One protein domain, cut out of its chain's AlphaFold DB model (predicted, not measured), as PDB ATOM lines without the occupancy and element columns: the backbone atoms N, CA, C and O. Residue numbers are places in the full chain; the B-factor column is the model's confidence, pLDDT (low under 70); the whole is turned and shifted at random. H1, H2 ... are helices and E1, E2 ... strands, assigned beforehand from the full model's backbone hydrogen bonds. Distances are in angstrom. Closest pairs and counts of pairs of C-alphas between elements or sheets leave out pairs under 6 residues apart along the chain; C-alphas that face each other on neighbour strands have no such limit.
ATOM      1  N   TRP A  76     143.790 141.658 201.885       90.19
ATOM      2  CA  TRP A  76     143.910 140.225 201.574       90.19
ATOM      3  C   TRP A  76     143.056 139.803 200.377       90.19
ATOM      4  O   TRP A  76     143.388 138.827 199.711       90.19
ATOM      5  N   SER A  77     141.988 140.546 200.081       92.06
ATOM      6  CA  SER A  77     141.122 140.310 198.928       92.06
ATOM      7  C   SER A  77     141.772 140.738 197.616       92.06
ATOM      8  O   SER A  77     141.269 140.340 196.574       92.06
ATOM      9  N   LEU A  78     142.869 141.513 197.639       92.62
ATOM     10  CA  LEU A  78     143.607 141.919 196.433       92.62
ATOM     11  C   LEU A  78     144.270 140.729 195.733       92.62
ATOM     12  O   LEU A  78     144.446 140.757 194.515       92.62
ATOM     13  N   TYR A  79     144.614 139.677 196.479       91.25
ATOM     14  CA  TYR A  79     145.206 138.479 195.901       91.25
ATOM     15  C   TYR A  79     144.245 137.841 194.888       91.25
ATOM     16  O   TYR A  79     143.164 137.385 195.252       91.25
ATOM     17  N   GLN A  80     144.654 137.802 193.614       86.19
ATOM     18  CA  GLN A  80     143.850 137.296 192.488       86.19
ATOM     19  C   GLN A  80     142.520 138.045 192.267       86.19
ATOM     20  O   GLN A  80     141.598 137.515 191.642       86.19
ATOM     21  N   CYS A  81     142.416 139.287 192.745       89.00
ATOM     22  CA  CYS A  81     141.249 140.130 192.527       89.00
ATOM     23  C   CYS A  81     141.160 140.617 191.081       89.00
ATOM     24  O   CYS A  81     142.114 141.183 190.552       89.00
ATOM     25  N   LYS A  82     139.984 140.489 190.464       92.44
ATOM     26  CA  LYS A  82     139.647 141.196 189.224       92.44
ATOM     27  C   LYS A  82     138.765 142.386 189.562       92.44
ATOM     28  O   LYS A  82     137.537 142.285 189.499       92.44
ATOM     29  N   MET A  83     139.402 143.484 189.960       95.38
ATOM     30  CA  MET A  83     138.716 144.745 190.211       95.38
ATOM     31  C   MET A  83     138.633 145.571 188.929       95.38
ATOM     32  O   MET A  83     139.632 145.743 188.233       95.38
ATOM     33  N   LYS A  84     137.450 146.098 188.624       95.12
ATOM     34  CA  LYS A  84     137.216 146.973 187.472       95.12
ATOM     35  C   LYS A  84     136.302 148.130 187.848       95.12
ATOM     36  O   LYS A  84     135.460 147.987 188.732       95.12
ATOM     37  N   GLU A  85     136.469 149.247 187.156       96.12
ATOM     38  CA  GLU A  85     135.548 150.379 187.200       96.12
ATOM     39  C   GLU A  85     134.737 150.410 185.901       96.12
ATOM     40  O   GLU A  85     135.303 150.336 184.810       96.12
ATOM     41  N   GLU A  86     133.414 150.500 186.010       95.69
ATOM     42  CA  GLU A  86     132.491 150.599 184.881       95.69
ATOM     43  C   GLU A  86     131.405 151.630 185.211       95.69
ATOM     44  O   GLU A  86     130.648 151.462 186.165       95.69
ATOM     45  N   ASN A  87     131.312 152.703 184.416       94.56
ATOM     46  CA  ASN A  87     130.311 153.770 184.571       94.56
ATOM     47  C   ASN A  87     130.257 154.396 185.984       94.56
ATOM     48  O   ASN A  87     129.178 154.728 186.466       94.56
ATOM     49  N   GLY A  88     131.406 154.540 186.655       93.56
ATOM     50  CA  GLY A  88     131.494 155.077 188.021       93.56
ATOM     51  C   GLY A  88     131.139 154.079 189.131       93.56
ATOM     52  O   GLY A  88     131.097 154.459 190.299       93.56
ATOM     53  N   HIS A  89     130.900 152.811 188.791       96.12
ATOM     54  CA  HIS A  89     130.724 151.718 189.744       96.12
ATOM     55  C   HIS A  89     131.955 150.814 189.744       96.12
ATOM     56  O   HIS A  89     132.559 150.560 188.701       96.12
ATOM     57  N   TYR A  90     132.300 150.278 190.910       97.62
ATOM     58  CA  TYR A  90     133.407 149.339 191.057       97.62
ATOM     59  C   TYR A  90     132.877 147.919 191.202       97.62
ATOM     60  O   TYR A  90     131.928 147.679 191.942       97.62
ATOM     61  N   PHE A  91     133.522 146.964 190.540       97.38
ATOM     62  CA  PHE A  91     133.177 145.548 190.614       97.38
ATOM     63  C   PHE A  91     134.407 144.728 190.970       97.38
ATOM     64  O   PHE A  91     135.483 144.953 190.422       97.38
ATOM     65  N   VAL A  92     134.232 143.744 191.845       95.88
ATOM     66  CA  VAL A  92     135.243 142.778 192.271       95.88
ATOM     67  C   VAL A  92     134.748 141.394 191.889       95.88
ATOM     68  O   VAL A  92     133.756 140.915 192.429       95.88
ATOM     69  N   ASN A  93     135.424 140.740 190.943       94.12
ATOM     70  CA  ASN A  93     135.063 139.390 190.488       94.12
ATOM     71  C   ASN A  93     133.590 139.247 190.028       94.12
ATOM     72  O   ASN A  93     133.029 138.158 190.088       94.12
ATOM     73  N   GLY A  94     132.979 140.334 189.543       95.19
ATOM     74  CA  GLY A  94     131.582 140.380 189.089       95.19
ATOM     75  C   GLY A  94     130.591 140.923 190.123       95.19
ATOM     76  O   GLY A  94     129.521 141.383 189.735       95.19
ATOM     77  N   ASP A  95     130.969 140.957 191.399       97.00
ATOM     78  CA  ASP A  95     130.167 141.538 192.473       97.00
ATOM     79  C   ASP A  95     130.410 143.048 192.565       97.00
ATOM     80  O   ASP A  95     131.552 143.502 192.568       97.00
ATOM     81  N   GLU A  96     129.348 143.846 192.666       97.69
ATOM     82  CA  GLU A  96     129.478 145.297 192.847       97.69
ATOM     83  C   GLU A  96     130.062 145.615 194.232       97.69
ATOM     84  O   GLU A  96     129.562 145.151 195.259       97.69
ATOM     85  N   LEU A  97     131.117 146.423 194.279       97.75
ATOM     86  CA  LEU A  97     131.757 146.848 195.515       97.75
ATOM     87  C   LEU A  97     130.781 147.671 196.369       97.75
ATOM     88  O   LEU A  97     130.137 148.601 195.890       97.75
ATOM     89  N   ARG A  98     130.687 147.331 197.655       96.81
ATOM     90  CA  ARG A  98     129.804 147.982 198.633       96.81
ATOM     91  C   ARG A  98     130.586 148.839 199.608       96.81
ATOM     92  O   ARG A  98     130.218 149.985 199.828       96.81
ATOM     93  N   PHE A  99     131.662 148.298 200.172       96.56
ATOM     94  CA  PHE A  99     132.629 149.073 200.942       96.56
ATOM     95  C   PHE A  99     133.971 148.353 201.030       96.56
ATOM     96  O   PHE A  99     134.054 147.127 200.922       96.56
ATOM     97  N   ILE A 100     135.013 149.147 201.271       95.62
ATOM     98  CA  ILE A 100     136.365 148.671 201.537       95.62
ATOM     99  C   ILE A 100     136.621 148.765 203.039       95.62
ATOM    100  O   ILE A 100     136.476 149.828 203.643       95.62
ATOM    101  N   HIS A 101     137.041 147.659 203.635       95.06
ATOM    102  CA  HIS A 101     137.594 147.624 204.975       95.06
ATOM    103  C   HIS A 101     139.103 147.881 204.902       95.06
ATOM    104  O   HIS A 101     139.918 146.988 204.657       95.06
ATOM    105  N   PHE A 102     139.495 149.130 205.149       92.06
ATOM    106  CA  PHE A 102     140.899 149.511 205.296       92.06
ATOM    107  C   PHE A 102     141.441 149.043 206.656       92.06
ATOM    108  O   PHE A 102     141.613 149.836 207.581       92.06
ATOM    109  N   SER A 103     141.681 147.730 206.781       86.88
ATOM    110  CA  SER A 103     142.250 147.064 207.965       86.88
ATOM    111  C   SER A 103     143.734 147.423 208.149       86.88
ATOM    112  O   SER A 103     144.630 146.581 208.036       86.88
ATOM    113  N   GLY A 104     143.984 148.698 208.426       78.19
ATOM    114  CA  GLY A 104     145.298 149.320 208.451       78.19
ATOM    115  C   GLY A 104     145.561 150.199 207.226       78.19
ATOM    116  O   GLY A 104     144.902 150.109 206.190       78.19
ATOM    117  N   ALA A 105     146.561 151.060 207.372       80.50
ATOM    118  CA  ALA A 105     147.078 151.928 206.326       80.50
ATOM    119  C   ALA A 105     148.615 151.935 206.370       80.50
ATOM    120  O   ALA A 105     149.239 151.512 207.348       80.50
ATOM    121  N   GLY A 106     149.223 152.411 205.289       87.00
ATOM    122  CA  GLY A 106     150.666 152.517 205.107       87.00
ATOM    123  C   GLY A 106     151.314 151.233 204.594       87.00
ATOM    124  O   GLY A 106     150.771 150.527 203.742       87.00
ATOM    125  N   ARG A 107     152.499 150.927 205.131       89.50
ATOM    126  CA  ARG A 107     153.476 150.010 204.520       89.50
ATOM    127  C   ARG A 107     152.955 148.611 204.190       89.50
ATOM    128  O   ARG A 107     153.413 148.010 203.224       89.50
ATOM    129  N   LEU A 108     152.064 148.055 205.015       89.12
ATOM    130  CA  LEU A 108     151.511 146.722 204.762       89.12
ATOM    131  C   LEU A 108     150.581 146.738 203.547       89.12
ATOM    132  O   LEU A 108     150.727 145.900 202.665       89.12
ATOM    133  N   THR A 109     149.670 147.710 203.490       91.44
ATOM    134  CA  THR A 109     148.745 147.892 202.367       91.44
ATOM    135  C   THR A 109     149.503 148.189 201.078       91.44
ATOM    136  O   THR A 109     149.228 147.563 200.061       91.44
ATOM    137  N   GLU A 110     150.499 149.074 201.138       92.75
ATOM    138  CA  GLU A 110     151.392 149.380 200.010       92.75
ATOM    139  C   GLU A 110     152.089 148.124 199.491       92.75
ATOM    140  O   GLU A 110     151.992 147.815 198.310       92.75
ATOM    141  N   ARG A 111     152.683 147.326 200.387       92.75
ATOM    142  CA  ARG A 111     153.312 146.060 200.003       92.75
ATOM    143  C   ARG A 111     152.323 145.086 199.363       92.75
ATOM    144  O   ARG A 111     152.657 144.476 198.361       92.75
ATOM    145  N   CYS A 112     151.119 144.927 199.914       92.62
ATOM    146  CA  CYS A 112     150.103 144.059 199.313       92.62
ATOM    147  C   CYS A 112     149.701 144.531 197.909       92.62
ATOM    148  O   CYS A 112     149.487 143.699 197.031       92.62
ATOM    149  N   MET A 113     149.610 145.845 197.683       93.06
ATOM    150  CA  MET A 113     149.361 146.388 196.346       93.06
ATOM    151  C   MET A 113     150.526 146.114 195.391       93.06
ATOM    152  O   MET A 113     150.277 145.782 194.236       93.06
ATOM    153  N   ASP A 114     151.769 146.240 195.849       93.94
ATOM    154  CA  ASP A 114     152.958 145.979 195.027       93.94
ATOM    155  C   ASP A 114     153.119 144.488 194.699       93.94
ATOM    156  O   ASP A 114     153.466 144.134 193.575       93.94
ATOM    157  N   ASP A 115     152.840 143.611 195.667       93.94
ATOM    158  CA  ASP A 115     153.020 142.166 195.529       93.94
ATOM    159  C   ASP A 115     151.900 141.505 194.703       93.94
ATOM    160  O   ASP A 115     152.137 140.465 194.081       93.94
ATOM    161  N   TRP A 116     150.667 142.035 194.737       94.12
ATOM    162  CA  TRP A 116     149.480 141.328 194.220       94.12
ATOM    163  C   TRP A 116     148.729 142.025 193.090       94.12
ATOM    164  O   TRP A 116     147.918 141.368 192.438       94.12
ATOM    165  N   LEU A 117     148.962 143.315 192.850       93.44
ATOM    166  CA  LEU A 117     148.339 144.024 191.735       93.44
ATOM    167  C   LEU A 117     149.345 144.213 190.607       93.44
ATOM    168  O   LEU A 117     150.495 144.578 190.847       93.44
ATOM    169  N   GLU A 118     148.879 144.074 189.368       90.00
ATOM    170  CA  GLU A 118     149.691 144.393 188.193       90.00
ATOM    171  C   GLU A 118     150.265 145.817 188.290       90.00
ATOM    172  O   GLU A 118     149.590 146.718 188.813       90.00
ATOM    173  N   PRO A 119     151.496 146.059 187.813       90.00
ATOM    174  CA  PRO A 119     152.076 147.394 187.814       90.00
ATOM    175  C   PRO A 119     151.211 148.404 187.047       90.00
ATOM    176  O   PRO A 119     150.657 148.099 185.993       90.00
ATOM    177  N   GLY A 120     151.148 149.641 187.546       90.12
ATOM    178  CA  GLY A 120     150.458 150.749 186.879       90.12
ATOM    179  C   GLY A 120     149.093 151.093 187.476       90.12
ATOM    180  O   GLY A 120     148.860 150.929 188.675       90.12
ATOM    181  N   ALA A 121     148.210 151.645 186.641       91.44
ATOM    182  CA  ALA A 121     146.889 152.098 187.065       91.44
ATOM    183  C   ALA A 121     146.032 150.916 187.536       91.44
ATOM    184  O   ALA A 121     145.979 149.874 186.883       91.44
ATOM    185  N   HIS A 122     145.366 151.078 188.675       94.69
ATOM    186  CA  HIS A 122     144.448 150.080 189.204       94.69
ATOM    187  C   HIS A 122     143.401 150.773 190.086       94.69
ATOM    188  O   HIS A 122     143.810 151.511 190.983       94.69
ATOM    189  N   PRO A 123     142.092 150.478 189.939       95.12
ATOM    190  CA  PRO A 123     141.024 151.166 190.676       95.12
ATOM    191  C   PRO A 123     141.235 151.224 192.194       95.12
ATOM    192  O   PRO A 123     141.000 152.240 192.840       95.12
ATOM    193  N   PHE A 124     141.741 150.135 192.783       95.38
ATOM    194  CA  PHE A 124     142.062 150.107 194.213       95.38
ATOM    195  C   PHE A 124     143.142 151.123 194.623       95.38
ATOM    196  O   PHE A 124     143.050 151.680 195.712       95.38
ATOM    197  N   ARG A 125     144.160 151.371 193.782       94.56
ATOM    198  CA  ARG A 125     145.215 152.353 194.083       94.56
ATOM    199  C   ARG A 125     144.627 153.761 194.146       94.56
ATOM    200  O   ARG A 125     144.972 154.507 195.060       94.56
ATOM    201  N   ASP A 126     143.706 154.077 193.240       94.50
ATOM    202  CA  ASP A 126     143.026 155.373 193.194       94.50
ATOM    203  C   ASP A 126     142.134 155.571 194.430       94.50
ATOM    204  O   ASP A 126     142.281 156.557 195.154       94.50
ATOM    205  N   LEU A 127     141.301 154.573 194.752       95.38
ATOM    206  CA  LEU A 127     140.444 154.589 195.945       95.38
ATOM    207  C   LEU A 127     141.251 154.671 197.246       95.38
ATOM    208  O   LEU A 127     140.870 155.375 198.180       95.38
ATOM    209  N   TYR A 128     142.377 153.962 197.326       95.62
ATOM    210  CA  TYR A 128     143.244 154.005 198.499       95.62
ATOM    211  C   TYR A 128     143.953 155.358 198.642       95.62
ATOM    212  O   TYR A 128     144.045 155.886 199.750       95.62
ATOM    213  N   ALA A 129     144.412 155.959 197.539       94.81
ATOM    214  CA  ALA A 129     145.002 157.296 197.555       94.81
ATOM    215  C   ALA A 129     143.986 158.359 198.008       94.81
ATOM    216  O   ALA A 129     144.312 159.224 198.828       94.81
ATOM    217  N   GLU A 130     142.742 158.266 197.531       95.38
ATOM    218  CA  GLU A 130     141.650 159.124 197.989       95.38
ATOM    219  C   GLU A 130     141.350 158.913 199.479       95.38
ATOM    220  O   GLU A 130     141.276 159.887 200.237       95.38
ATOM    221  N   TYR A 131     141.273 157.657 199.927       95.19
ATOM    222  CA  TYR A 131     141.103 157.328 201.340       95.19
ATOM    223  C   TYR A 131     142.204 157.945 202.211       95.19
ATOM    224  O   TYR A 131     141.886 158.575 203.214       95.19
ATOM    225  N   LEU A 132     143.484 157.836 201.835       93.94
ATOM    226  CA  LEU A 132     144.592 158.412 202.611       93.94
ATOM    227  C   LEU A 132     144.506 159.938 202.719       93.94
ATOM    228  O   LEU A 132     144.780 160.501 203.784       93.94
ATOM    229  N   LYS A 133     144.095 160.610 201.638       95.31
ATOM    230  CA  LYS A 133     143.860 162.056 201.651       95.31
ATOM    231  C   LYS A 133     142.752 162.412 202.641       95.31
ATOM    232  O   LYS A 133     142.949 163.287 203.482       95.31
ATOM    233  N   LEU A 134     141.610 161.729 202.567       94.94
ATOM    234  CA  LEU A 134     140.485 161.953 203.476       94.94
ATOM    235  C   LEU A 134     140.851 161.613 204.923       94.94
ATOM    236  O   LEU A 134     140.521 162.373 205.827       94.94
ATOM    237  N   HIS A 135     141.561 160.512 205.150       92.44
ATOM    238  CA  HIS A 135     142.021 160.090 206.469       92.44
ATOM    239  C   HIS A 135     142.913 161.154 207.118       92.44
ATOM    240  O   HIS A 135     142.670 161.541 208.255       92.44
ATOM    241  N   THR A 136     143.870 161.706 206.363       92.19
ATOM    242  CA  THR A 136     144.761 162.779 206.839       92.19
ATOM    243  C   THR A 136     143.992 164.060 207.161       92.19
ATOM    244  O   THR A 136     144.249 164.704 208.174       92.19
ATOM    245  N   LEU A 137     143.024 164.435 206.319       94.88
ATOM    246  CA  LEU A 137     142.192 165.619 206.554       94.88
ATOM    247  C   LEU A 137     141.295 165.469 207.791       94.88
ATOM    248  O   LEU A 137     141.062 166.450 208.491       94.88
ATOM    249  N   ASN A 138     140.803 164.258 208.062       93.75
ATOM    250  CA  ASN A 138     139.953 163.976 209.220       93.75
ATOM    251  C   ASN A 138     140.729 163.849 210.540       93.75
ATOM    252  O   ASN A 138     140.104 163.850 211.591       93.75
ATOM    253  N   ASP A 139     142.059 163.771 210.497       93.81
ATOM    254  CA  ASP A 139     142.930 163.745 211.679       93.81
ATOM    255  C   ASP A 139     143.625 165.100 211.919       93.81
ATOM    256  O   ASP A 139     144.671 165.187 212.558       93.81
ATOM    257  N   ILE A 140     143.066 166.194 211.385       92.44
ATOM    258  CA  ILE A 140     143.655 167.538 211.503       92.44
ATOM    259  C   ILE A 140     143.735 168.037 212.955       92.44
ATOM    260  O   ILE A 140     144.594 168.852 213.288       92.44
ATOM    261  N   ASP A 141     142.848 167.549 213.821       94.31
ATOM    262  CA  ASP A 141     142.851 167.819 215.259       94.31
ATOM    263  C   ASP A 141     143.830 166.915 216.035       94.31
ATOM    264  O   ASP A 141     144.022 167.099 217.240       94.31
ATOM    265  N   GLY A 142     144.475 165.966 215.349       93.12
ATOM    266  CA  GLY A 142     145.429 165.023 215.914       93.12
ATOM    267  C   GLY A 142     144.793 164.011 216.863       93.12
ATOM    268  O   GLY A 142     145.481 163.517 217.765       93.12
ATOM    269  N   ILE A 143     143.499 163.703 216.715       90.75
ATOM    270  CA  ILE A 143     142.811 162.726 217.565       90.75
ATOM    271  C   ILE A 143     143.481 161.343 217.529       90.75
ATOM    272  O   ILE A 143     143.479 160.638 218.545       90.75
TER     273      ILE A 143
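This is residues 76 to 143 of the 233 residues of an uncharacterized protein of Clostridiales bacterium 43-6 (UniProt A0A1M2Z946). A small hairpin of two short strands, E1 and E2, stands at one end; the long helix H2 starts near it and runs away, while H1 runs loosely alongside H2 the opposite way. Residues 136 to 143 stick out. The printed part has 68 residues, two named strands, then two named helices, in a mixed class with one antiparallel sheet, E1 - E2. It is only just compact, close to loose, with radius of gyration of the C-alphas 12.9 A and spans of 39 by 27 by 20 A.

E1 is residues 83 to 86, from C-alpha 83 at (138.716, 144.745, 190.211), and E2 is 89 to 92. H2, residues 123 to 138, is 22.6 A long and ends at (139.953, 163.976, 209.220); H1, residues 107 to 116, is 14.1 A.

E1 and E2 form a hairpin, antiparallel at 155 degrees, with N 84 and O 91 2.9 A apart, within hydrogen-bond range. The closest C-alphas of E1 and H2, Lys 84 and Pro 123, are 6.5 A apart. H1 and H2 are close but not clearly touching, C-alphas of Met 113 and Arg 125 being closest at 7.6 A, with a shallow tilt of 8 degrees, opposite ways. E1 and H1 are apart. In H1 and H2 every O i to N i+4 pair is within hydrogen-bond range.

The C-alphas of Gly 94 and Asp 141, farthest apart, are 39.6 A apart. The printed part has no cut, the link E2 to H1 is long at 14 residues, and no printed residue is under 70.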